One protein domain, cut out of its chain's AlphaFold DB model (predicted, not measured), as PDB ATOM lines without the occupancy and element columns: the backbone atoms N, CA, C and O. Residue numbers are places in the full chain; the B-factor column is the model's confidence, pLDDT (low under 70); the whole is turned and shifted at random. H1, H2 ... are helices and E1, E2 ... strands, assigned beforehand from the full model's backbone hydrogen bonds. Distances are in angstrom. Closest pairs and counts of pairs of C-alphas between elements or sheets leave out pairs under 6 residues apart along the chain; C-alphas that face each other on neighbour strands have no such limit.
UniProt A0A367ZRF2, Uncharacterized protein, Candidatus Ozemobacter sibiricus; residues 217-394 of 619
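This is residues 217 to 394 of the 619 residues of an uncharacterized protein of Candidatus Ozemobacter sibiricus (UniProt A0A367ZRF2). A curled, strongly twisted sheet of seven strands, like part of a barrel, makes the core, with H3 covering its E4 end and H4 on the same face farther along. H1 packs on H3 with its first residues at one end of the long axis, and at the other end lie E6 and the loop before it. The printed part has 178 residues with six named helices and eight named strands, in the order H1 H2 E1 E2 E3 H3 E4 E5 H4 H5 E6 H6 E7 E8. The sheet is mixed, with the order E4, E8, E3, E2, E1, E5, E7, and the class is mixed, helices and strands. The whole is compact, with a radius of gyration of the C-alphas of 16.7 A, and its spans of 54 by 36 by 27 A make it only just elongated.

Start in the sheet at C-alpha 246, at (-8.230, 3.178, 51.642), where E1, residues 246 to 252, begins its 17.5 A. E2, residues 260 to 265, is 15.8 A long, and E3, residues 270 to 274, is 13.2 A. Look next for E4 at residues 300 to 303, E5 at 309 to 311 and E7 at 382 to 385. E8, residues 389 to 393, is 12.8 A long and ends at C-alpha 393, at (-15.540, 0.182, 41.117). Outside the sheet, find C-alpha 217 at (-8.818, 4.581, 28.665); from there H1, residues 217 to 230, runs 20.0 A. H3, residues 279 to 291, is 19.4 A long, and H4, residues 325 to 334, is 14.1 A. H2 is residues 240 to 243, H5 is 341 to 344, H6 is 366 to 372, and the strand E6 is 358 to 360.

E1, E2 and E3 form a meander, each strand the antiparallel neighbour of the one before, and both steps are hairpins. Look at N 248 and O 264 between E1 and E2, 2.7 A apart, and at N 271 and O 263 between E3 and E2, 2.8 A. E8 is antiparallel to E3, with N 272 and O 392 at 2.8 A, and to the edge strand E4, with N 391 and O 301 at 2.8 A. On the other side of the sheet's order, E5 is parallel to E1, with N 311 and O 247 at 2.8 A. E5 is antiparallel to the edge strand E7, with N 310 and O 384 at 2.9 A. E3, H3 and E4 form a split strand-helix-strand unit, two strands running the same way with E8 between them, and its crossover is right-handed. H3 lies over E4 at a height over the sheet of 6.9 A, and the C-alphas of Val 283 and Lys 300 are their closest, 5.1 A apart; H3 and the sheet form two layers, a helix on one face of a sheet. H4 is on the same face at 9.4 A. H1 is not on the sheet; its residues 217 to 220 alone touch H3, about perpendicular at 90 degrees, with the C-alphas of Phe 217 and Arg 287 closest at 5.8 A. H2 only grazes the sheet. H5 touches H4, the closest C-alphas being those of Ala 329 and Ala 341, 5.4 A apart. H6 is not on the sheet and touches no helix. E6 pairs with no named strand, but residues 351 to 352 pair with it, antiparallel. Every O i to N i+4 pair is within hydrogen-bond range in H1, H4 and H6, and 7 of 9 are in H3; H2 and H5 are too short for such a pair.

The two C-alphas farthest apart are those of Gly 293 and Pro 354, at 55.1 A. The printed part has no cut. Look for the long links at residues 312 to 324, from E5 to H4, and 345 to 357, from H5 to E6. The mean pLDDT of the printed part is 94.0, and residues 255 to 257 are under 70.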
ATOM      1  N   PHE A 217      -8.539   4.842  27.256       96.06
ATOM      2  CA  PHE A 217      -8.818   4.581  28.665       96.06
ATOM      3  C   PHE A 217      -8.603   5.806  29.568       96.06
ATOM      4  O   PHE A 217      -9.422   6.053  30.453       96.06
ATOM      5  N   GLY A 218      -7.567   6.616  29.321       96.81
ATOM      6  CA  GLY A 218      -7.323   7.840  30.093       96.81
ATOM      7  C   GLY A 218      -8.460   8.863  29.968       96.81
ATOM      8  O   GLY A 218      -8.957   9.369  30.975       96.81
ATOM      9  N   ALA A 219      -8.934   9.110  28.742       97.06
ATOM     10  CA  ALA A 219     -10.066  10.002  28.486       97.06
ATOM     11  C   ALA A 219     -11.368   9.456  29.091       97.06
ATOM     12  O   ALA A 219     -12.126  10.205  29.710       97.06
ATOM     13  N   PHE A 220     -11.595   8.144  28.983       97.19
ATOM     14  CA  PHE A 220     -12.728   7.475  29.616       97.19
ATOM     15  C   PHE A 220     -12.707   7.644  31.142       97.19
ATOM     16  O   PHE A 220     -13.714   8.030  31.734       97.19
ATOM     17  N   LEU A 221     -11.560   7.420  31.790       97.62
ATOM     18  CA  LEU A 221     -11.408   7.572  33.239       97.62
ATOM     19  C   LEU A 221     -11.654   9.022  33.692       97.62
ATOM     20  O   LEU A 221     -12.320   9.251  34.709       97.62
ATOM     21  N   ALA A 222     -11.171   9.998  32.918       98.00
ATOM     22  CA  ALA A 222     -11.421  11.416  33.158       98.00
ATOM     23  C   ALA A 222     -12.913  11.766  33.018       98.00
ATOM     24  O   ALA A 222     -13.462  12.466  33.872       98.00
ATOM     25  N   GLU A 223     -13.600  11.226  32.003       97.31
ATOM     26  CA  GLU A 223     -15.049  11.386  31.856       97.31
ATOM     27  C   GLU A 223     -15.790  10.796  33.059       97.31
ATOM     28  O   GLU A 223     -16.601  11.495  33.667       97.31
ATOM     29  N   GLN A 224     -15.487   9.555  33.460       97.75
ATOM     30  CA  GLN A 224     -16.140   8.932  34.617       97.75
ATOM     31  C   GLN A 224     -15.924   9.755  35.890       97.75
ATOM     32  O   GLN A 224     -16.872   9.988  36.638       97.75
ATOM     33  N   THR A 225     -14.710  10.267  36.105       98.06
ATOM     34  CA  THR A 225     -14.395  11.152  37.239       98.06
ATOM     35  C   THR A 225     -15.271  12.402  37.228       98.06
ATOM     36  O   THR A 225     -15.914  12.712  38.231       98.06
ATOM     37  N   ARG A 226     -15.372  13.084  36.079       97.88
ATOM     38  CA  ARG A 226     -16.215  14.277  35.912       97.88
ATOM     39  C   ARG A 226     -17.687  13.979  36.200       97.88
ATOM     40  O   ARG A 226     -18.346  14.753  36.891       97.88
ATOM     41  N   LEU A 227     -18.202  12.854  35.698       97.69
ATOM     42  CA  LEU A 227     -19.586  12.442  35.935       97.69
ATOM     43  C   LEU A 227     -19.850  12.182  37.422       97.69
ATOM     44  O   LEU A 227     -20.863  12.634  37.946       97.69
ATOM     45  N   ILE A 228     -18.929  11.515  38.123       97.50
ATOM     46  CA  ILE A 228     -19.041  11.243  39.565       97.50
ATOM     47  C   ILE A 228     -19.012  12.546  40.373       97.50
ATOM     48  O   ILE A 228     -19.824  12.731  41.286       97.50
ATOM     49  N   GLN A 229     -18.114  13.468  40.022       97.00
ATOM     50  CA  GLN A 229     -17.998  14.773  40.677       97.00
ATOM     51  C   GLN A 229     -19.257  15.634  40.517       97.00
ATOM     52  O   GLN A 229     -19.577  16.414  41.415       97.00
ATOM     53  N   ALA A 230     -20.006  15.450  39.427       96.44
ATOM     54  CA  ALA A 230     -21.257  16.160  39.175       96.44
ATOM     55  C   ALA A 230     -22.455  15.655  40.012       96.44
ATOM     56  O   ALA A 230     -23.451  16.363  40.121       96.44
ATOM     57  N   LEU A 231     -22.375  14.472  40.640       93.69
ATOM     58  CA  LEU A 231     -23.515  13.877  41.361       93.69
ATOM     59  C   LEU A 231     -23.848  14.545  42.699       93.69
ATOM     60  O   LEU A 231     -24.972  14.413  43.184       93.69
ATOM     61  N   GLY A 232     -22.891  15.213  43.350       87.81
ATOM     62  CA  GLY A 232     -23.177  15.888  44.613       87.81
ATOM     63  C   GLY A 232     -21.965  16.335  45.422       87.81
ATOM     64  O   GLY A 232     -20.808  16.079  45.098       87.81
ATOM     65  N   LYS A 233     -22.246  16.998  46.554       88.88
ATOM     66  CA  LYS A 233     -21.224  17.630  47.408       88.88
ATOM     67  C   LYS A 233     -20.153  16.651  47.906       88.88
ATOM     68  O   LYS A 233     -18.986  17.020  47.947       88.88
ATOM     69  N   LYS A 234     -20.535  15.414  48.258       88.81
ATOM     70  CA  LYS A 234     -19.605  14.389  48.774       88.81
ATOM     71  C   LYS A 234     -18.639  13.859  47.715       88.81
ATOM     72  O   LYS A 234     -17.546  13.443  48.069       88.81
ATOM     73  N   THR A 235     -19.027  13.864  46.441       94.75
ATOM     74  CA  THR A 235     -18.208  13.345  45.338       94.75
ATOM     75  C   THR A 235     -17.515  14.447  44.545       94.75
ATOM     76  O   THR A 235     -16.711  14.133  43.680       94.75
ATOM     77  N   ARG A 236     -17.747  15.730  44.854       95.81
ATOM     78  CA  ARG A 236     -17.148  16.881  44.150       95.81
ATOM     79  C   ARG A 236     -15.618  16.828  44.059       95.81
ATOM     80  O   ARG A 236     -15.050  17.338  43.105       95.81
ATOM     81  N   THR A 237     -14.963  16.226  45.047       95.25
ATOM     82  CA  THR A 237     -13.504  16.046  45.108       95.25
ATOM     83  C   THR A 237     -13.091  14.592  44.875       95.25
ATOM     84  O   THR A 237     -12.019  14.180  45.319       95.25
ATOM     85  N   PHE A 238     -13.957  13.784  44.255       97.06
ATOM     86  CA  PHE A 238     -13.673  12.384  43.957       97.06
ATOM     87  C   PHE A 238     -12.446  12.269  43.055       97.06
ATOM     88  O   PHE A 238     -12.343  12.974  42.051       97.06
ATOM     89  N   ASP A 239     -11.549  11.362  43.422       95.25
ATOM     90  CA  ASP A 239     -10.338  11.030  42.686       95.25
ATOM     91  C   ASP A 239     -10.077   9.526  42.814       95.25
ATOM     92  O   ASP A 239     -10.134   8.973  43.917       95.25
ATOM     93  N   PHE A 240      -9.796   8.858  41.694       96.25
ATOM     94  CA  PHE A 240      -9.602   7.408  41.676       96.25
ATOM     95  C   PHE A 240      -8.338   6.969  42.408       96.25
ATOM     96  O   PHE A 240      -8.369   5.938  43.082       96.25
ATOM     97  N   ALA A 241      -7.242   7.728  42.296       92.62
ATOM     98  CA  ALA A 241      -5.982   7.368  42.939       92.62
ATOM     99  C   ALA A 241      -6.130   7.363  44.464       92.62
ATOM    100  O   ALA A 241      -5.606   6.473  45.134       92.62
ATOM    101  N   TYR A 242      -6.913   8.296  45.001       91.88
ATOM    102  CA  TYR A 242      -7.167   8.366  46.427       91.88
ATOM    103  C   TYR A 242      -8.281   7.415  46.886       91.88
ATOM    104  O   TYR A 242      -8.149   6.772  47.929       91.88
ATOM    105  N   ALA A 243      -9.356   7.269  46.106       95.81
ATOM    106  CA  ALA A 243     -10.476   6.382  46.433       95.81
ATOM    107  C   ALA A 243     -10.054   4.907  46.568       95.81
ATOM    108  O   ALA A 243     -10.563   4.198  47.431       95.81
ATOM    109  N   ARG A 244      -9.086   4.453  45.761       96.06
ATOM    110  CA  ARG A 244      -8.602   3.061  45.778       96.06
ATOM    111  C   ARG A 244      -7.590   2.741  46.886       96.06
ATOM    112  O   ARG A 244      -7.287   1.571  47.110       96.06
ATOM    113  N   ARG A 245      -7.037   3.760  47.556       95.81
ATOM    114  CA  ARG A 245      -5.971   3.599  48.562       95.81
ATOM    115  C   ARG A 245      -6.504   3.034  49.877       95.81
ATOM    116  O   ARG A 245      -5.906   2.117  50.429       95.81
ATOM    117  N   ILE A 246      -7.615   3.581  50.374       96.50
ATOM    118  CA  ILE A 246      -8.230   3.178  51.642       96.50
ATOM    119  C   ILE A 246      -9.644   2.674  51.386       96.50
ATOM    120  O   ILE A 246     -10.513   3.433  50.950       96.50
ATOM    121  N   LEU A 247      -9.872   1.409  51.723       98.00
ATOM    122  CA  LEU A 247     -11.170   0.759  51.639       98.00
ATOM    123  C   LEU A 247     -11.609   0.289  53.026       98.00
ATOM    124  O   LEU A 247     -10.808  -0.210  53.805       98.00
ATOM    125  N   TYR A 248     -12.892   0.414  53.326       97.81
ATOM    126  CA  TYR A 248     -13.528  -0.088  54.537       97.81
ATOM    127  C   TYR A 248     -14.313  -1.343  54.191       97.81
ATOM    128  O   TYR A 248     -15.141  -1.313  53.276       97.81
ATOM    129  N   TYR A 249     -14.073  -2.433  54.915       97.50
ATOM    130  CA  TYR A 249     -14.848  -3.660  54.769       97.50
ATOM    131  C   TYR A 249     -16.354  -3.382  54.935       97.50
ATOM    132  O   TYR A 249     -16.762  -2.622  55.815       97.50
ATOM    133  N   ASP A 250     -17.174  -3.983  54.071       95.31
ATOM    134  CA  ASP A 250     -18.637  -3.859  54.110       95.31
ATOM    135  C   ASP A 250     -19.288  -5.238  54.268       95.31
ATOM    136  O   ASP A 250     -20.014  -5.481  55.231       95.31
ATOM    137  N   GLU A 251     -19.010  -6.155  53.337       94.12
ATOM    138  CA  GLU A 251     -19.737  -7.423  53.228       94.12
ATOM    139  C   GLU A 251     -18.902  -8.505  52.526       94.12
ATOM    140  O   GLU A 251     -18.238  -8.231  51.522       94.12
ATOM    141  N   LEU A 252     -18.993  -9.752  52.987       90.12
ATOM    142  CA  LEU A 252     -18.493 -10.923  52.269       90.12
ATOM    143  C   LEU A 252     -19.527 -11.387  51.235       90.12
ATOM    144  O   LEU A 252     -20.706 -11.514  51.552       90.12
ATOM    145  N   LYS A 253     -19.097 -11.679  50.003       85.75
ATOM    146  CA  LYS A 253     -19.987 -12.210  48.959       85.75
ATOM    147  C   LYS A 253     -19.886 -13.730  48.870       85.75
ATOM    148  O   LYS A 253     -19.039 -14.265  48.159       85.75
ATOM    149  N   GLU A 254     -20.780 -14.419  49.574       75.88
ATOM    150  CA  GLU A 254     -20.807 -15.888  49.663       75.88
ATOM    151  C   GLU A 254     -21.349 -16.573  48.391       75.88
ATOM    152  O   GLU A 254     -21.021 -17.723  48.087       75.88
ATOM    153  N   ASP A 255     -22.141 -15.859  47.593       65.94
ATOM    154  CA  ASP A 255     -22.865 -16.366  46.424       65.94
ATOM    155  C   ASP A 255     -22.165 -16.103  45.076       65.94
ATOM    156  O   ASP A 255     -22.650 -16.535  44.028       65.94
ATOM    157  N   ALA A 256     -20.981 -15.486  45.077       67.94
ATOM    158  CA  ALA A 256     -20.309 -15.001  43.868       67.94
ATOM    159  C   ALA A 256     -19.711 -16.104  42.956       67.94
ATOM    160  O   ALA A 256     -19.914 -17.293  43.161       67.94
ATOM    161  N   THR A 257     -18.930 -15.749  41.931       69.69
ATOM    162  CA  THR A 257     -18.191 -16.686  41.041       69.69
ATOM    163  C   THR A 257     -16.672 -16.712  41.260       69.69
ATOM    164  O   THR A 257     -15.968 -17.492  40.621       69.69
ATOM    165  N   SER A 258     -16.170 -15.867  42.158       80.81
ATOM    166  CA  SER A 258     -14.773 -15.793  42.605       80.81
ATOM    167  C   SER A 258     -14.732 -15.281  44.054       80.81
ATOM    168  O   SER A 258     -15.707 -14.640  44.474       80.81
ATOM    169  N   PRO A 259     -13.656 -15.542  44.817       87.00
ATOM    170  CA  PRO A 259     -13.493 -15.000  46.165       87.00
ATOM    171  C   PRO A 259     -13.485 -13.472  46.108       87.00
ATOM    172  O   PRO A 259     -12.652 -12.857  45.435       87.00
ATOM    173  N   LYS A 260     -14.469 -12.841  46.758       93.00
ATOM    174  CA  LYS A 260     -14.595 -11.383  46.756       93.00
ATOM    175  C   LYS A 260     -15.342 -10.848  47.966       93.00
ATOM    176  O   LYS A 260     -16.259 -11.478  48.491       93.00
ATOM    177  N   ILE A 261     -14.992  -9.625  48.333       95.69
ATOM    178  CA  ILE A 261     -15.711  -8.819  49.320       95.69
ATOM    179  C   ILE A 261     -16.244  -7.549  48.664       95.69
ATOM    180  O   ILE A 261     -15.762  -7.109  47.616       95.69
ATOM    181  N   THR A 262     -17.240  -6.947  49.299       97.19
ATOM    182  CA  THR A 262     -17.613  -5.554  49.067       97.19
ATOM    183  C   THR A 262     -16.911  -4.687  50.098       97.19
ATOM    184  O   THR A 262     -16.824  -5.041  51.275       97.19
ATOM    185  N   ALA A 263     -16.425  -3.546  49.639       97.62
ATOM    186  CA  ALA A 263     -15.843  -2.516  50.471       97.62
ATOM    187  C   ALA A 263     -16.398  -1.146  50.067       97.62
ATOM    188  O   ALA A 263     -17.016  -0.994  49.008       97.62
ATOM    189  N   LYS A 264     -16.183  -0.142  50.908       97.62
ATOM    190  CA  LYS A 264     -16.488   1.259  50.609       97.62
ATOM    191  C   LYS A 264     -15.216   2.080  50.657       97.62
ATOM    192  O   LYS A 264     -14.377   1.826  51.507       97.62
ATOM    193  N   ASP A 265     -15.073   3.066  49.789       96.50
ATOM    194  CA  ASP A 265     -14.023   4.070  49.960       96.50
ATOM    195  C   ASP A 265     -14.455   5.162  50.953       96.50
ATOM    196  O   ASP A 265     -15.571   5.176  51.483       96.50
ATOM    197  N   ARG A 266     -13.565   6.125  51.174       91.88
ATOM    198  CA  ARG A 266     -13.804   7.321  51.997       91.88
ATOM    199  C   ARG A 266     -14.938   8.228  51.504       91.88
ATOM    200  O   ARG A 266     -15.524   8.962  52.293       91.88
ATOM    201  N   TYR A 267     -15.266   8.177  50.215       93.69
ATOM    202  CA  TYR A 267     -16.398   8.901  49.635       93.69
ATOM    203  C   TYR A 267     -17.714   8.120  49.803       93.69
ATOM    204  O   TYR A 267     -18.769   8.571  49.343       93.69
ATOM    205  N   GLY A 268     -17.663   6.949  50.448       94.19
ATOM    206  CA  GLY A 268     -18.781   6.030  50.617       94.19
ATOM    207  C   GLY A 268     -19.157   5.280  49.339       94.19
ATOM    208  O   GLY A 268     -20.225   4.665  49.308       94.19
ATOM    209  N   GLN A 269     -18.329   5.335  48.290       96.12
ATOM    210  CA  GLN A 269     -18.592   4.617  47.044       96.12
ATOM    211  C   GLN A 269     -18.218   3.154  47.196       96.12
ATOM    212  O   GLN A 269     -17.267   2.809  47.893       96.12
ATOM    213  N   LYS A 270     -18.998   2.282  46.558       97.00
ATOM    214  CA  LYS A 270     -18.842   0.835  46.684       97.00
ATOM    215  C   LYS A 270     -17.770   0.311  45.732       97.00
ATOM    216  O   LYS A 270     -17.724   0.671  44.558       97.00
ATOM    217  N   TRP A 271     -16.984  -0.625  46.237       97.75
ATOM    218  CA  TRP A 271     -15.952  -1.362  45.523       97.75
ATOM    219  C   TRP A 271     -16.153  -2.859  45.742       97.75
ATOM    220  O   TRP A 271     -16.661  -3.280  46.781       97.75
ATOM    221  N   LYS A 272     -15.730  -3.678  44.781       96.62
ATOM    222  CA  LYS A 272     -15.469  -5.101  45.014       96.62
ATOM    223  C   LYS A 272     -13.965  -5.314  45.043       96.62
ATOM    224  O   LYS A 272     -13.288  -4.853  44.128       96.62
ATOM    225  N   VAL A 273     -13.484  -6.035  46.045       97.06
ATOM    226  CA  VAL A 273     -12.101  -6.526  46.103       97.06
ATOM    227  C   VAL A 273     -12.150  -8.006  45.749       97.06
ATOM    228  O   VAL A 273     -12.899  -8.749  46.387       97.06
ATOM    229  N   LYS A 274     -11.446  -8.407  44.690       95.00
ATOM    230  CA  LYS A 274     -11.387  -9.784  44.188       95.00
ATOM    231  C   LYS A 274      -9.948 -10.308  44.238       95.00
ATOM    232  O   LYS A 274      -9.015  -9.526  44.067       95.00
ATOM    233  N   TRP A 275      -9.815 -11.623  44.371       94.00
ATOM    234  CA  TRP A 275      -8.550 -12.362  44.278       94.00
ATOM    235  C   TRP A 275      -8.671 -13.543  43.307       94.00
ATOM    236  O   TRP A 275      -9.784 -13.885  42.883       94.00
ATOM    237  N   GLY A 276      -7.537 -14.162  42.983       92.38
ATOM    238  CA  GLY A 276      -7.446 -15.343  42.128       92.38
ATOM    239  C   GLY A 276      -7.099 -15.036  40.671       92.38
ATOM    240  O   GLY A 276      -6.677 -13.941  40.308       92.38
ATOM    241  N   ASP A 277      -7.355 -16.019  39.814       92.31
ATOM    242  CA  ASP A 277      -6.920 -16.099  38.413       92.31
ATOM    243  C   ASP A 277      -7.445 -15.003  37.454       92.31
ATOM    244  O   ASP A 277      -7.034 -14.919  36.296       92.31
ATOM    245  N   GLU A 278      -8.362 -14.148  37.905       93.12
ATOM    246  CA  GLU A 278      -8.951 -13.060  37.106       93.12
ATOM    247  C   GLU A 278      -8.330 -11.684  37.384       93.12
ATOM    248  O   GLU A 278      -8.668 -10.723  36.684       93.12
ATOM    249  N   VAL A 279      -7.443 -11.571  38.385       94.62
ATOM    250  CA  VAL A 279      -6.966 -10.275  38.902       94.62
ATOM    251  C   VAL A 279      -6.349  -9.411  37.805       94.62
ATOM    252  O   VAL A 279      -6.663  -8.225  37.698       94.62
ATOM    253  N   HIS A 280      -5.523 -10.011  36.953       97.38
ATOM    254  CA  HIS A 280      -4.798  -9.297  35.906       97.38
ATOM    255  C   HIS A 280      -5.605  -9.156  34.615       97.38
ATOM    256  O   HIS A 280      -5.639  -8.096  33.983       97.38
ATOM    257  N   THR A 281      -6.285 -10.227  34.215       97.00
ATOM    258  CA  THR A 281      -6.981 -10.297  32.928       97.00
ATOM    259  C   THR A 281      -8.156  -9.333  32.862       97.00
ATOM    260  O   THR A 281      -8.300  -8.638  31.859       97.00
ATOM    261  N   ASP A 282      -8.956  -9.214  33.928       96.06
ATOM    262  CA  ASP A 282     -10.097  -8.285  33.966       96.06
ATOM    263  C   ASP A 282      -9.599  -6.832  33.804       96.06
ATOM    264  O   ASP A 282     -10.174  -6.046  33.058       96.06
ATOM    265  N   VAL A 283      -8.459  -6.487  34.418       97.81
ATOM    266  CA  VAL A 283      -7.855  -5.140  34.366       97.81
ATOM    267  C   VAL A 283      -7.356  -4.787  32.961       97.81
ATOM    268  O   VAL A 283      -7.660  -3.694  32.465       97.81
ATOM    269  N   ALA A 284      -6.626  -5.698  32.312       98.25
ATOM    270  CA  ALA A 284      -6.113  -5.489  30.956       98.25
ATOM    271  C   ALA A 284      -7.243  -5.427  29.917       98.25
ATOM    272  O   ALA A 284      -7.269  -4.557  29.044       98.25
ATOM    273  N   LEU A 285      -8.217  -6.333  30.020       98.00
ATOM    274  CA  LEU A 285      -9.265  -6.483  29.012       98.00
ATOM    275  C   LEU A 285     -10.345  -5.410  29.113       98.00
ATOM    276  O   LEU A 285     -10.898  -5.015  28.088       98.00
ATOM    277  N   THR A 286     -10.589  -4.863  30.307       97.44
ATOM    278  CA  THR A 286     -11.390  -3.645  30.475       97.44
ATOM    279  C   THR A 286     -10.793  -2.468  29.699       97.44
ATOM    280  O   THR A 286     -11.531  -1.764  29.011       97.44
ATOM    281  N   ARG A 287      -9.468  -2.268  29.754       97.81
ATOM    282  CA  ARG A 287      -8.779  -1.212  28.984       97.81
ATOM    283  C   ARG A 287      -8.907  -1.466  27.489       97.81
ATOM    284  O   ARG A 287      -9.360  -0.595  26.757       97.81
ATOM    285  N   LEU A 288      -8.618  -2.694  27.069       97.38
ATOM    286  CA  LEU A 288      -8.683  -3.099  25.671       97.38
ATOM    287  C   LEU A 288     -10.088  -2.948  25.065       97.38
ATOM    288  O   LEU A 288     -10.225  -2.532  23.918       97.38
ATOM    289  N   TYR A 289     -11.139  -3.245  25.832       97.50
ATOM    290  CA  TYR A 289     -12.524  -3.039  25.405       97.50
ATOM    291  C   TYR A 289     -12.843  -1.554  25.168       97.50
ATOM    292  O   TYR A 289     -13.447  -1.205  24.151       97.50
ATOM    293  N   ILE A 290     -12.398  -0.668  26.066       97.75
ATOM    294  CA  ILE A 290     -12.534   0.787  25.894       97.75
ATOM    295  C   ILE A 290     -11.728   1.274  24.687       97.75
ATOM    296  O   ILE A 290     -12.240   2.039  23.871       97.75
ATOM    297  N   ASP A 291     -10.510   0.769  24.516       97.19
ATOM    298  CA  ASP A 291      -9.640   1.120  23.395       97.19
ATOM    299  C   ASP A 291     -10.200   0.647  22.046       97.19
ATOM    300  O   ASP A 291      -9.934   1.267  21.022       97.19
ATOM    301  N   LEU A 292     -11.039  -0.394  22.020       96.75
ATOM    302  CA  LEU A 292     -11.803  -0.803  20.832       96.75
ATOM    303  C   LEU A 292     -13.030   0.077  20.553       96.75
ATOM    304  O   LEU A 292     -13.642  -0.049  19.486       96.75
ATOM    305  N   GLY A 293     -13.374   0.981  21.468       96.06
ATOM    306  CA  GLY A 293     -14.492   1.913  21.372       96.06
ATOM    307  C   GLY A 293     -15.667   1.595  22.292       96.06
ATOM    308  O   GLY A 293     -16.744   2.137  22.064       96.06
ATOM    309  N   GLY A 294     -15.509   0.724  23.293       96.88
ATOM    310  CA  GLY A 294     -16.540   0.495  24.305       96.88
ATOM    311  C   GLY A 294     -17.000   1.812  24.937       96.88
ATOM    312  O   GLY A 294     -16.182   2.601  25.400       96.88
ATOM    313  N   THR A 295     -18.306   2.067  24.946       95.50
ATOM    314  CA  THR A 295     -18.895   3.324  25.464       95.50
ATOM    315  C   THR A 295     -18.926   3.387  26.990       95.50
ATOM    316  O   THR A 295     -18.991   4.463  27.581       95.50
ATOM    317  N   CYS A 296     -18.923   2.230  27.647       96.06
ATOM    318  CA  CYS A 296     -18.949   2.095  29.093       96.06
ATOM    319  C   CYS A 296     -18.336   0.754  29.500       96.06
ATOM    320  O   CYS A 296     -18.212  -0.142  28.676       96.06
ATOM    321  N   THR A 297     -17.955   0.600  30.763       95.25
ATOM    322  CA  THR A 297     -17.608  -0.682  31.392       95.25
ATOM    323  C   THR A 297     -17.456  -0.469  32.903       95.25
ATOM    324  O   THR A 297     -17.312   0.668  33.364       95.25
ATOM    325  N   ASP A 298     -17.464  -1.548  33.685       93.12
ATOM    326  CA  ASP A 298     -17.083  -1.468  35.096       93.12
ATOM    327  C   ASP A 298     -15.575  -1.192  35.193       93.12
ATOM    328  O   ASP A 298     -14.770  -2.000  34.733       93.12
ATOM    329  N   LEU A 299     -15.176  -0.093  35.837       96.19
ATOM    330  CA  LEU A 299     -13.761   0.243  36.007       96.19
ATOM    331  C   LEU A 299     -13.047  -0.775  36.906       96.19
ATOM    332  O   LEU A 299     -13.490  -1.050  38.028       96.19
ATOM    333  N   LYS A 300     -11.930  -1.310  36.401       97.12
ATOM    334  CA  LYS A 300     -11.091  -2.309  37.069       97.12
ATOM    335  C   LYS A 300      -9.670  -1.788  37.259       97.12
ATOM    336  O   LYS A 300      -9.054  -1.274  36.319       97.12
ATOM    337  N   PHE A 301      -9.138  -1.984  38.457       98.00
ATOM    338  CA  PHE A 301      -7.779  -1.598  38.817       98.00
ATOM    339  C   PHE A 301      -7.063  -2.767  39.475       98.00
ATOM    340  O   PHE A 301      -7.653  -3.467  40.297       98.00
ATOM    341  N   TYR A 302      -5.795  -2.939  39.128       97.94
ATOM    342  CA  TYR A 302      -4.876  -3.730  39.925       97.94
ATOM    343  C   TYR A 302      -4.494  -2.935  41.180       97.94
ATOM    344  O   TYR A 302      -4.342  -1.711  41.115       97.94
ATOM    345  N   ALA A 303      -4.388  -3.630  42.306       97.69
ATOM    346  CA  ALA A 303      -3.775  -3.137  43.527       97.69
ATOM    347  C   ALA A 303      -2.622  -4.080  43.868       97.69
ATOM    348  O   ALA A 303      -2.866  -5.222  44.257       97.69
ATOM    349  N   GLY A 304      -1.391  -3.606  43.689       96.44
ATOM    350  CA  GLY A 304      -0.181  -4.366  43.985       96.44
ATOM    351  C   GLY A 304       0.154  -4.428  45.478       96.44
ATOM    352  O   GLY A 304      -0.646  -3.992  46.319       96.44
ATOM    353  N   PRO A 305       1.356  -4.926  45.827       96.62
ATOM    354  CA  PRO A 305       1.762  -5.160  47.208       96.62
ATOM    355  C   PRO A 305       1.585  -3.938  48.115       96.62
ATOM    356  O   PRO A 305       2.333  -2.964  48.055       96.62
ATOM    357  N   GLY A 306       0.581  -3.996  48.993       95.06
ATOM    358  CA  GLY A 306       0.281  -2.954  49.975       95.06
ATOM    359  C   GLY A 306      -0.213  -1.614  49.423       95.06
ATOM    360  O   GLY A 306      -0.313  -0.667  50.209       95.06
ATOM    361  N   GLU A 307      -0.539  -1.521  48.129       95.88
ATOM    362  CA  GLU A 307      -1.059  -0.291  47.507       95.88
ATOM    363  C   GLU A 307      -2.443   0.094  48.044       95.88
ATOM    364  O   GLU A 307      -2.748   1.278  48.213       95.88
ATOM    365  N   THR A 308      -3.260  -0.913  48.357       96.81
ATOM    366  CA  THR A 308      -4.577  -0.748  48.974       96.81
ATOM    367  C   THR A 308      -4.574  -1.287  50.395       96.81
ATOM    368  O   THR A 308      -4.110  -2.396  50.670       96.81
ATOM    369  N   ILE A 309      -5.141  -0.496  51.303       97.25
ATOM    370  CA  ILE A 309      -5.357  -0.849  52.700       97.25
ATOM    371  C   ILE A 309      -6.846  -1.117  52.903       97.25
ATOM    372  O   ILE A 309      -7.674  -0.234  52.671       97.25
ATOM    373  N   LEU A 310      -7.180  -2.320  53.369       98.12
ATOM    374  CA  LEU A 310      -8.530  -2.665  53.798       98.12
ATOM    375  C   LEU A 310      -8.634  -2.521  55.319       98.12
ATOM    376  O   LEU A 310      -8.046  -3.301  56.066       98.12
ATOM    377  N   ILE A 311      -9.393  -1.532  55.772       98.19
ATOM    378  CA  ILE A 311      -9.744  -1.317  57.173       98.19
ATOM    379  C   ILE A 311     -10.910  -2.242  57.523       98.19
ATOM    380  O   ILE A 311     -11.950  -2.233  56.857       98.19
ATOM    381  N   LEU A 312     -10.721  -3.048  58.564       97.81
ATOM    382  CA  LEU A 312     -11.711  -3.998  59.060       97.81
ATOM    383  C   LEU A 312     -12.744  -3.305  59.961       97.81
ATOM    384  O   LEU A 312     -12.721  -2.086  60.156       97.81
ATOM    385  N   ASP A 313     -13.697  -4.071  60.486       96.94
ATOM    386  CA  ASP A 313     -14.776  -3.513  61.295       96.94
ATOM    387  C   ASP A 313     -14.251  -2.783  62.547       96.94
ATOM    388  O   ASP A 313     -13.340  -3.277  63.220       96.94
ATOM    389  N   PRO A 314     -14.832  -1.618  62.899       95.00
ATOM    390  CA  PRO A 314     -14.361  -0.828  64.027       95.00
ATOM    391  C   PRO A 314     -14.604  -1.558  65.360       95.00
ATOM    392  O   PRO A 314     -15.584  -2.306  65.473       95.00
ATOM    393  N   PRO A 315     -13.800  -1.286  66.409       90.88
ATOM    394  CA  PRO A 315     -13.910  -1.971  67.701       90.88
ATOM    395  C   PRO A 315     -15.314  -1.916  68.323       90.88
ATOM    396  O   PRO A 315     -15.754  -2.874  68.957       90.88
ATOM    397  N   GLY A 316     -16.044  -0.816  68.098       87.06
ATOM    398  CA  GLY A 316     -17.398  -0.599  68.616       87.06
ATOM    399  C   GLY A 316     -18.539  -1.282  67.841       87.06
ATOM    400  O   GLY A 316     -19.688  -1.201  68.279       87.06
ATOM    401  N   LYS A 317     -18.287  -1.938  66.695       87.56
ATOM    402  CA  LYS A 317     -19.343  -2.657  65.945       87.56
ATOM    403  C   LYS A 317     -19.807  -3.876  66.752       87.56
ATOM    404  O   LYS A 317     -18.973  -4.538  67.350       87.56
ATOM    405  N   LYS A 318     -21.104  -4.207  66.785       79.19
ATOM    406  CA  LYS A 318     -21.640  -5.367  67.546       79.19
ATOM    407  C   LYS A 318     -21.083  -6.725  67.053       79.19
ATOM    408  O   LYS A 318     -20.421  -6.786  66.020       79.19
ATOM    409  N   ALA A 319     -21.316  -7.796  67.822       72.12
ATOM    410  CA  ALA A 319     -20.832  -9.158  67.546       72.12
ATOM    411  C   ALA A 319     -21.205  -9.665  66.135       72.12
ATOM    412  O   ALA A 319     -22.270  -9.331  65.622       72.12
ATOM    413  N   GLY A 320     -20.319 -10.469  65.526       75.06
ATOM    414  CA  GLY A 320     -20.471 -11.019  64.167       75.06
ATOM    415  C   GLY A 320     -19.780 -10.225  63.046       75.06
ATOM    416  O   GLY A 320     -19.902 -10.595  61.883       75.06
ATOM    417  N   GLY A 321     -19.070  -9.139  63.372       86.56
ATOM    418  CA  GLY A 321     -18.264  -8.377  62.411       86.56
ATOM    419  C   GLY A 321     -16.907  -9.020  62.100       86.56
ATOM    420  O   GLY A 321     -16.379  -9.779  62.908       86.56
ATOM    421  N   ILE A 322     -16.327  -8.663  60.955       94.81
ATOM    422  CA  ILE A 322     -14.965  -9.045  60.563       94.81
ATOM    423  C   ILE A 322     -14.008  -8.016  61.163       94.81
ATOM    424  O   ILE A 322     -13.845  -6.933  60.601       94.81
ATOM    425  N   ARG A 323     -13.418  -8.312  62.327       95.31
ATOM    426  CA  ARG A 323     -12.561  -7.362  63.063       95.31
ATOM    427  C   ARG A 323     -11.080  -7.649  62.889       95.31
ATOM    428  O   ARG A 323     -10.274  -6.735  63.009       95.31
ATOM    429  N   THR A 324     -10.733  -8.899  62.621       96.50
ATOM    430  CA  THR A 324      -9.363  -9.370  62.435       96.50
ATOM    431  C   THR A 324      -9.194 -10.046  61.081       96.50
ATOM    432  O   THR A 324     -10.164 -10.443  60.431       96.50
ATOM    433  N   TRP A 325      -7.946 -10.202  60.648       97.00
ATOM    434  CA  TRP A 325      -7.629 -11.011  59.477       97.00
ATOM    435  C   TRP A 325      -8.100 -12.457  59.637       97.00
ATOM    436  O   TRP A 325      -8.690 -12.999  58.708       97.00
ATOM    437  N   ALA A 326      -7.903 -13.058  60.815       96.19
ATOM    438  CA  ALA A 326      -8.374 -14.409  61.099       96.19
ATOM    439  C   ALA A 326      -9.890 -14.561  60.879       96.19
ATOM    440  O   ALA A 326     -10.321 -15.558  60.298       96.19
ATOM    441  N   ASP A 327     -10.694 -13.555  61.250       95.31
ATOM    442  CA  ASP A 327     -12.139 -13.555  60.977       95.31
ATOM    443  C   ASP A 327     -12.424 -13.607  59.468       95.31
ATOM    444  O   ASP A 327     -13.233 -14.421  59.009       95.31
ATOM    445  N   LEU A 328     -11.748 -12.750  58.694       95.31
ATOM    446  CA  LEU A 328     -11.932 -12.645  57.244       95.31
ATOM    447  C   LEU A 328     -11.485 -13.921  56.527       95.31
ATOM    448  O   LEU A 328     -12.233 -14.463  55.713       95.31
ATOM    449  N   ALA A 329     -10.284 -14.405  56.841       94.75
ATOM    450  CA  ALA A 329      -9.711 -15.611  56.260       94.75
ATOM    451  C   ALA A 329     -10.596 -16.829  56.549       94.75
ATOM    452  O   ALA A 329     -10.924 -17.586  55.637       94.75
ATOM    453  N   ALA A 330     -11.083 -16.973  57.786       94.12
ATOM    454  CA  ALA A 330     -11.982 -18.063  58.143       94.12
ATOM    455  C   ALA A 330     -13.336 -17.967  57.418       94.12
ATOM    456  O   ALA A 330     -13.911 -18.990  57.046       94.12
ATOM    457  N   ALA A 331     -13.859 -16.758  57.195       92.50
ATOM    458  CA  ALA A 331     -15.095 -16.565  56.443       92.50
ATOM    459  C   ALA A 331     -14.919 -16.892  54.946       92.50
ATOM    460  O   ALA A 331     -15.756 -17.580  54.362       92.50
ATOM    461  N   LEU A 332     -13.798 -16.485  54.341       91.56
ATOM    462  CA  LEU A 332     -13.443 -16.833  52.960       91.56
ATOM    463  C   LEU A 332     -13.215 -18.342  52.781       91.56
ATOM    464  O   LEU A 332     -13.714 -18.919  51.811       91.56
ATOM    465  N   LEU A 333     -12.565 -18.997  53.743       91.19
ATOM    466  CA  LEU A 333     -12.340 -20.444  53.738       91.19
ATOM    467  C   LEU A 333     -13.641 -21.246  53.917       91.19
ATOM    468  O   LEU A 333     -13.795 -22.317  53.340       91.19
ATOM    469  N   ARG A 334     -14.612 -20.737  54.687       89.75
ATOM    470  CA  ARG A 334     -15.943 -21.367  54.820       89.75
ATOM    471  C   ARG A 334     -16.864 -21.113  53.629       89.75
ATOM    472  O   ARG A 334     -17.890 -21.781  53.507       89.75
ATOM    473  N   SER A 335     -16.532 -20.153  52.769       86.12
ATOM    474  CA  SER A 335     -17.306 -19.895  51.558       86.12
ATOM    475  C   SER A 335     -17.246 -21.092  50.601       86.12
ATOM    476  O   SER A 335     -16.376 -21.959  50.696       86.12
ATOM    477  N   LYS A 336     -18.127 -21.118  49.596       82.06
ATOM    478  CA  LYS A 336     -18.141 -22.174  48.566       82.06
ATOM    479  C   LYS A 336     -16.846 -22.297  47.746       82.06
ATOM    480  O   LYS A 336     -16.720 -23.249  46.978       82.06
ATOM    481  N   PHE A 337     -15.944 -21.323  47.855       78.44
ATOM    482  CA  PHE A 337     -14.651 -21.324  47.177       78.44
ATOM    483  C   PHE A 337     -13.556 -22.018  47.974       78.44
ATOM    484  O   PHE A 337     -12.559 -22.385  47.372       78.44
ATOM    485  N   GLN A 338     -13.738 -22.191  49.289       87.06
ATOM    486  CA  GLN A 338     -12.695 -22.706  50.181       87.06
ATOM    487  C   GLN A 338     -11.377 -21.929  50.055       87.06
ATOM    488  O   GLN A 338     -10.303 -22.510  50.060       87.06
ATOM    489  N   PHE A 339     -11.486 -20.606  49.926       89.62
ATOM    490  CA  PHE A 339     -10.379 -19.752  49.508       89.62
ATOM    491  C   PHE A 339      -9.343 -19.546  50.620       89.62
ATOM    492  O   PHE A 339      -9.668 -18.998  51.682       89.62
ATOM    493  N   HIS A 340      -8.090 -19.913  50.353       91.50
ATOM    494  CA  HIS A 340      -6.968 -19.753  51.279       91.50
ATOM    495  C   HIS A 340      -6.381 -18.336  51.233       91.50
ATOM    496  O   HIS A 340      -5.275 -18.088  50.746       91.50
ATOM    497  N   ALA A 341      -7.119 -17.388  51.813       92.50
ATOM    498  CA  ALA A 341      -6.780 -15.966  51.787       92.50
ATOM    499  C   ALA A 341      -5.374 -15.639  52.335       92.50
ATOM    500  O   ALA A 341      -4.773 -14.651  51.911       92.50
ATOM    501  N   ASP A 342      -4.823 -16.461  53.239       92.50
ATOM    502  CA  ASP A 342      -3.487 -16.277  53.837       92.50
ATOM    503  C   ASP A 342      -2.368 -16.162  52.797       92.50
ATOM    504  O   ASP A 342      -1.379 -15.462  53.016       92.50
ATOM    505  N   ARG A 343      -2.541 -16.785  51.628       92.88
ATOM    506  CA  ARG A 343      -1.579 -16.720  50.520       92.88
ATOM    507  C   ARG A 343      -1.429 -15.311  49.955       92.88
ATOM    508  O   ARG A 343      -0.351 -14.978  49.460       92.88
ATOM    509  N   TYR A 344      -2.482 -14.504  50.074       95.19
ATOM    510  CA  TYR A 344      -2.578 -13.131  49.585       95.19
ATOM    511  C   TYR A 344      -2.249 -12.086  50.650       95.19
ATOM    512  O   TYR A 344      -2.146 -10.905  50.316       95.19
ATOM    513  N   LEU A 345      -2.072 -12.471  51.918       95.69
ATOM    514  CA  LEU A 345      -1.677 -11.536  52.967       95.69
ATOM    515  C   LEU A 345      -0.234 -11.065  52.740       95.69
ATOM    516  O   LEU A 345       0.666 -11.865  52.472       95.69
ATOM    517  N   LEU A 346       0.004  -9.758  52.870       94.81
ATOM    518  CA  LEU A 346       1.359  -9.219  52.807       94.81
ATOM    519  C   LEU A 346       2.166  -9.684  54.048       94.81
ATOM    520  O   LEU A 346       1.702  -9.487  55.172       94.81
ATOM    521  N   PRO A 347       3.362 -10.287  53.886       86.38
ATOM    522  CA  PRO A 347       4.002 -11.082  54.942       86.38
ATOM    523  C   PRO A 347       4.592 -10.289  56.121       86.38
ATOM    524  O   PRO A 347       4.808 -10.870  57.184       86.38
ATOM    525  N   ALA A 348       4.871  -8.991  55.974       82.38
ATOM    526  CA  ALA A 348       5.351  -8.155  57.072       82.38
ATOM    527  C   ALA A 348       5.035  -6.662  56.843       82.38
ATOM    528  O   ALA A 348       5.152  -6.190  55.709       82.38
ATOM    529  N   PRO A 349       4.704  -5.896  57.902       86.88
ATOM    530  CA  PRO A 349       4.458  -6.350  59.276       86.88
ATOM    531  C   PRO A 349       3.116  -7.089  59.414       86.88
ATOM    532  O   PRO A 349       2.146  -6.754  58.740       86.88
ATOM    533  N   VAL A 350       3.059  -8.086  60.303       93.44
ATOM    534  CA  VAL A 350       1.833  -8.817  60.666       93.44
ATOM    535  C   VAL A 350       1.677  -8.777  62.183       93.44
ATOM    536  O   VAL A 350       2.555  -9.231  62.916       93.44
ATOM    537  N   LEU A 351       0.562  -8.225  62.653       96.19
ATOM    538  CA  LEU A 351       0.195  -8.185  64.063       96.19
ATOM    539  C   LEU A 351      -0.434  -9.515  64.470       96.19
ATOM    540  O   LEU A 351      -1.344 -10.009  63.798       96.19
ATOM    541  N   LYS A 352       0.028 -10.070  65.589       96.69
ATOM    542  CA  LYS A 352      -0.480 -11.320  66.156       96.69
ATOM    543  C   LYS A 352      -0.914 -11.120  67.601       96.69
ATOM    544  O   LYS A 352      -0.289 -10.359  68.336       96.69
ATOM    545  N   ALA A 353      -1.973 -11.814  67.993       96.00
ATOM    546  CA  ALA A 353      -2.351 -11.972  69.390       96.00
ATOM    547  C   ALA A 353      -1.388 -12.942  70.116       96.00
ATOM    548  O   ALA A 353      -0.613 -13.642  69.454       96.00
ATOM    549  N   PRO A 354      -1.418 -13.009  71.463       96.25
ATOM    550  CA  PRO A 354      -0.550 -13.905  72.237       96.25
ATOM    551  C   PRO A 354      -0.688 -15.396  71.891       96.25
ATOM    552  O   PRO A 354       0.259 -16.152  72.066       96.25
ATOM    553  N   ASP A 355      -1.849 -15.813  71.382       95.25
ATOM    554  CA  ASP A 355      -2.140 -17.177  70.922       95.25
ATOM    555  C   ASP A 355      -1.651 -17.459  69.484       95.25
ATOM    556  O   ASP A 355      -1.824 -18.561  68.968       95.25
ATOM    557  N   GLY A 356      -1.039 -16.469  68.825       94.38
ATOM    558  CA  GLY A 356      -0.564 -16.553  67.445       94.38
ATOM    559  C   GLY A 356      -1.600 -16.167  66.385       94.38
ATOM    560  O   GLY A 356      -1.234 -16.094  65.207       94.38
ATOM    561  N   THR A 357      -2.846 -15.866  66.772       95.62
ATOM    562  CA  THR A 357      -3.910 -15.447  65.849       95.62
ATOM    563  C   THR A 357      -3.512 -14.169  65.118       95.62
ATOM    564  O   THR A 357      -3.119 -13.180  65.738       95.62
ATOM    565  N   ILE A 358      -3.619 -14.166  63.787       96.31
ATOM    566  CA  ILE A 358      -3.279 -12.998  62.969       96.31
ATOM    567  C   ILE A 358      -4.407 -11.963  63.047       96.31
ATOM    568  O   ILE A 358      -5.539 -12.205  62.626       96.31
ATOM    569  N   LEU A 359      -4.070 -10.779  63.551       96.94
ATOM    570  CA  LEU A 359      -5.002  -9.671  63.747       96.94
ATOM    571  C   LEU A 359      -5.121  -8.807  62.489       96.94
ATOM    572  O   LEU A 359      -6.220  -8.423  62.096       96.94
ATOM    573  N   GLY A 360      -4.001  -8.545  61.821       97.19
ATOM    574  CA  GLY A 360      -3.927  -7.766  60.588       97.19
ATOM    575  C   GLY A 360      -2.484  -7.410  60.242       97.19
ATOM    576  O   GLY A 360      -1.553  -7.896  60.876       97.19
ATOM    577  N   THR A 361      -2.280  -6.532  59.262       97.44
ATOM    578  CA  THR A 361      -0.944  -5.990  58.926       97.44
ATOM    579  C   THR A 361      -0.601  -4.713  59.696       97.44
ATOM    580  O   THR A 361       0.492  -4.168  59.579       97.44
ATOM    581  N   GLY A 362      -1.551  -4.198  60.469       97.25
ATOM    582  CA  GLY A 362      -1.383  -3.015  61.296       97.25
ATOM    583  C   GLY A 362      -2.689  -2.622  61.975       97.25
ATOM    584  O   GLY A 362      -3.714  -3.294  61.820       97.25
ATOM    585  N   GLN A 363      -2.636  -1.536  62.738       97.38
ATOM    586  CA  GLN A 363      -3.770  -0.983  63.467       97.38
ATOM    587  C   GLN A 363      -3.883   0.511  63.168       97.38
ATOM    588  O   GLN A 363      -2.874   1.200  63.023       97.38
ATOM    589  N   VAL A 364      -5.111   1.004  63.041       98.00
ATOM    590  CA  VAL A 364      -5.392   2.421  62.812       98.00
ATOM    591  C   VAL A 364      -5.076   3.207  64.084       98.00
ATOM    592  O   VAL A 364      -5.705   2.996  65.122       98.00
ATOM    593  N   ASP A 365      -4.126   4.133  63.990       97.94
ATOM    594  CA  ASP A 365      -3.734   5.060  65.053       97.94
ATOM    595  C   ASP A 365      -4.184   6.501  64.750       97.94
ATOM    596  O   ASP A 365      -4.694   6.803  63.668       97.94
ATOM    597  N   ALA A 366      -4.005   7.411  65.712       98.12
ATOM    598  CA  ALA A 366      -4.393   8.814  65.554       98.12
ATOM    599  C   ALA A 366      -3.670   9.499  64.376       98.12
ATOM    600  O   ALA A 366      -4.282  10.284  63.655       98.12
ATOM    601  N   ALA A 367      -2.403   9.149  64.129       97.88
ATOM    602  CA  ALA A 367      -1.624   9.699  63.023       97.88
ATOM    603  C   ALA A 367      -2.165   9.254  61.652       97.88
ATOM    604  O   ALA A 367      -2.167  10.028  60.697       97.88
ATOM    605  N   MET A 368      -2.642   8.013  61.532       96.50
ATOM    606  CA  MET A 368      -3.294   7.501  60.331       96.50
ATOM    607  C   MET A 368      -4.682   8.110  60.138       96.50
ATOM    608  O   MET A 368      -5.027   8.432  59.002       96.50
ATOM    609  N   ILE A 369      -5.455   8.299  61.217       96.94
ATOM    610  CA  ILE A 369      -6.734   9.025  61.167       96.94
ATOM    611  C   ILE A 369      -6.522  10.415  60.557       96.94
ATOM    612  O   ILE A 369      -7.225  10.772  59.616       96.94
ATOM    613  N   GLU A 370      -5.533  11.166  61.045       96.44
ATOM    614  CA  GLU A 370      -5.210  12.506  60.546       96.44
ATOM    615  C   GLU A 370      -4.699  12.469  59.097       96.44
ATOM    616  O   GLU A 370      -5.297  13.081  58.210       96.44
ATOM    617  N   ARG A 371      -3.645  11.682  58.829       94.88
ATOM    618  CA  ARG A 371      -2.986  11.606  57.513       94.88
ATOM    619  C   ARG A 371      -3.925  11.157  56.398       94.88
ATOM    620  O   ARG A 371      -3.859  11.680  55.292       94.88
ATOM    621  N   GLU A 372      -4.760  10.156  56.664       92.75
ATOM    622  CA  GLU A 372      -5.643   9.562  55.655       92.75
ATOM    623  C   GLU A 372      -7.083  10.109  55.739       92.75
ATOM    624  O   GLU A 372      -7.927   9.726  54.926       92.75
ATOM    625  N   SER A 373      -7.358  11.025  56.682       91.94
ATOM    626  CA  SER A 373      -8.680  11.619  56.940       91.94
ATOM    627  C   SER A 373      -9.774  10.574  57.201       91.94
ATOM    628  O   SER A 373     -10.846  10.599  56.592       91.94
ATOM    629  N   LEU A 374      -9.489   9.617  58.082       94.06
ATOM    630  CA  LEU A 374     -10.411   8.529  58.410       94.06
ATOM    631  C   LEU A 374     -11.447   8.970  59.454       94.06
ATOM    632  O   LEU A 374     -11.205   9.858  60.265       94.06
ATOM    633  N   ASP A 375     -12.597   8.295  59.486       93.44
ATOM    634  CA  ASP A 375     -13.582   8.475  60.558       93.44
ATOM    635  C   ASP A 375     -12.992   7.992  61.909       93.44
ATOM    636  O   ASP A 375     -12.559   6.833  61.987       93.44
ATOM    637  N   PRO A 376     -12.986   8.824  62.975       96.00
ATOM    638  CA  PRO A 376     -12.413   8.480  64.279       96.00
ATOM    639  C   PRO A 376     -12.950   7.190  64.904       96.00
ATOM    640  O   PRO A 376     -12.264   6.585  65.727       96.00
ATOM    641  N   LYS A 377     -14.139   6.715  64.503       95.81
ATOM    642  CA  LYS A 377     -14.670   5.425  64.981       95.81
ATOM    643  C   LYS A 377     -13.784   4.227  64.621       95.81
ATOM    644  O   LYS A 377     -13.940   3.166  65.219       95.81
ATOM    645  N   TYR A 378     -12.907   4.374  63.625       97.00
ATOM    646  CA  TYR A 378     -11.948   3.345  63.229       97.00
ATOM    647  C   TYR A 378     -10.650   3.389  64.037       97.00
ATOM    648  O   TYR A 378      -9.797   2.542  63.803       97.00
ATOM    649  N   LEU A 379     -10.478   4.315  64.986       97.69
ATOM    650  CA  LEU A 379      -9.325   4.297  65.885       97.69
ATOM    651  C   LEU A 379      -9.244   2.938  66.601       97.69
ATOM    652  O   LEU A 379     -10.214   2.479  67.206       97.69
ATOM    653  N   GLY A 380      -8.094   2.274  66.495       97.69
ATOM    654  CA  GLY A 380      -7.873   0.930  67.025       97.69
ATOM    655  C   GLY A 380      -8.395  -0.217  66.148       97.69
ATOM    656  O   GLY A 380      -8.196  -1.375  66.512       97.69
ATOM    657  N   ALA A 381      -9.035   0.050  65.005       97.88
ATOM    658  CA  ALA A 381      -9.409  -0.996  64.050       97.88
ATOM    659  C   ALA A 381      -8.158  -1.614  63.407       97.88
ATOM    660  O   ALA A 381      -7.188  -0.909  63.120       97.88
ATOM    661  N   TYR A 382      -8.179  -2.919  63.142       98.06
ATOM    662  CA  TYR A 382      -7.121  -3.556  62.362       98.06
ATOM    663  C   TYR A 382      -7.298  -3.258  60.875       98.06
ATOM    664  O   TYR A 382      -8.414  -3.094  60.375       98.06
ATOM    665  N   PHE A 383      -6.184  -3.210  60.154       98.06
ATOM    666  CA  PHE A 383      -6.195  -3.146  58.701       98.06
ATOM    667  C   PHE A 383      -5.299  -4.219  58.100       98.06
ATOM    668  O   PHE A 383      -4.328  -4.677  58.713       98.06
ATOM    669  N   VAL A 384      -5.610  -4.598  56.867       97.88
ATOM    670  CA  VAL A 384      -4.862  -5.595  56.103       97.88
ATOM    671  C   VAL A 384      -4.374  -5.015  54.784       97.88
ATOM    672  O   VAL A 384      -5.038  -4.188  54.154       97.88
ATOM    673  N   LYS A 385      -3.182  -5.455  54.395       97.38
ATOM    674  CA  LYS A 385      -2.546  -5.208  53.108       97.38
ATOM    675  C   LYS A 385      -2.369  -6.542  52.402       97.38
ATOM    676  O   LYS A 385      -2.060  -7.547  53.042       97.38
ATOM    677  N   PHE A 386      -2.532  -6.522  51.089       96.69
ATOM    678  CA  PHE A 386      -2.442  -7.713  50.255       96.69
ATOM    679  C   PHE A 386      -1.165  -7.692  49.421       96.69
ATOM    680  O   PHE A 386      -0.620  -6.618  49.162       96.69
ATOM    681  N   LYS A 387      -0.704  -8.873  49.005       96.75
ATOM    682  CA  LYS A 387       0.278  -9.022  47.924       96.75
ATOM    683  C   LYS A 387      -0.296  -8.489  46.620       96.75
ATOM    684  O   LYS A 387       0.367  -7.736  45.925       96.75
ATOM    685  N   GLU A 388      -1.559  -8.802  46.366       96.19
ATOM    686  CA  GLU A 388      -2.315  -8.225  45.273       96.19
ATOM    687  C   GLU A 388      -3.823  -8.358  45.480       96.19
ATOM    688  O   GLU A 388      -4.298  -9.150  46.303       96.19
ATOM    689  N   ALA A 389      -4.576  -7.564  44.726       97.00
ATOM    690  CA  ALA A 389      -6.007  -7.716  44.538       97.00
ATOM    691  C   ALA A 389      -6.454  -7.001  43.258       97.00
ATOM    692  O   ALA A 389      -5.805  -6.075  42.767       97.00
ATOM    693  N   GLN A 390      -7.641  -7.352  42.778       97.38
ATOM    694  CA  GLN A 390      -8.358  -6.556  41.792       97.38
ATOM    695  C   GLN A 390      -9.454  -5.740  42.470       97.38
ATOM    696  O   GLN A 390     -10.321  -6.270  43.170       97.38
ATOM    697  N   LEU A 391      -9.485  -4.447  42.171       97.94
ATOM    698  CA  LEU A 391     -10.531  -3.528  42.587       97.94
ATOM    699  C   LEU A 391     -11.512  -3.300  41.437       97.94
ATOM    700  O   LEU A 391     -11.133  -2.849  40.359       97.94
ATOM    701  N   SER A 392     -12.791  -3.594  41.658       96.94
ATOM    702  CA  SER A 392     -13.882  -3.236  40.743       96.94
ATOM    703  C   SER A 392     -14.709  -2.104  41.333       96.94
ATOM    704  O   SER A 392     -15.322  -2.283  42.385       96.94
ATOM    705  N   PHE A 393     -14.784  -0.973  40.645       97.06
ATOM    706  CA  PHE A 393     -15.540   0.182  41.117       97.06
ATOM    707  C   PHE A 393     -17.022   0.089  40.734       97.06
ATOM    708  O   PHE A 393     -17.352  -0.165  39.575       97.06
ATOM    709  N   TYR A 394     -17.923   0.324  41.691       94.31
ATOM    710  CA  TYR A 394     -19.351   0.453  41.411       94.31
ATOM    711  C   TYR A 394     -19.685   1.921  41.151       94.31
ATOM    712  O   TYR A 394     -19.929   2.695  42.075       94.31
TER     713      TYR A 394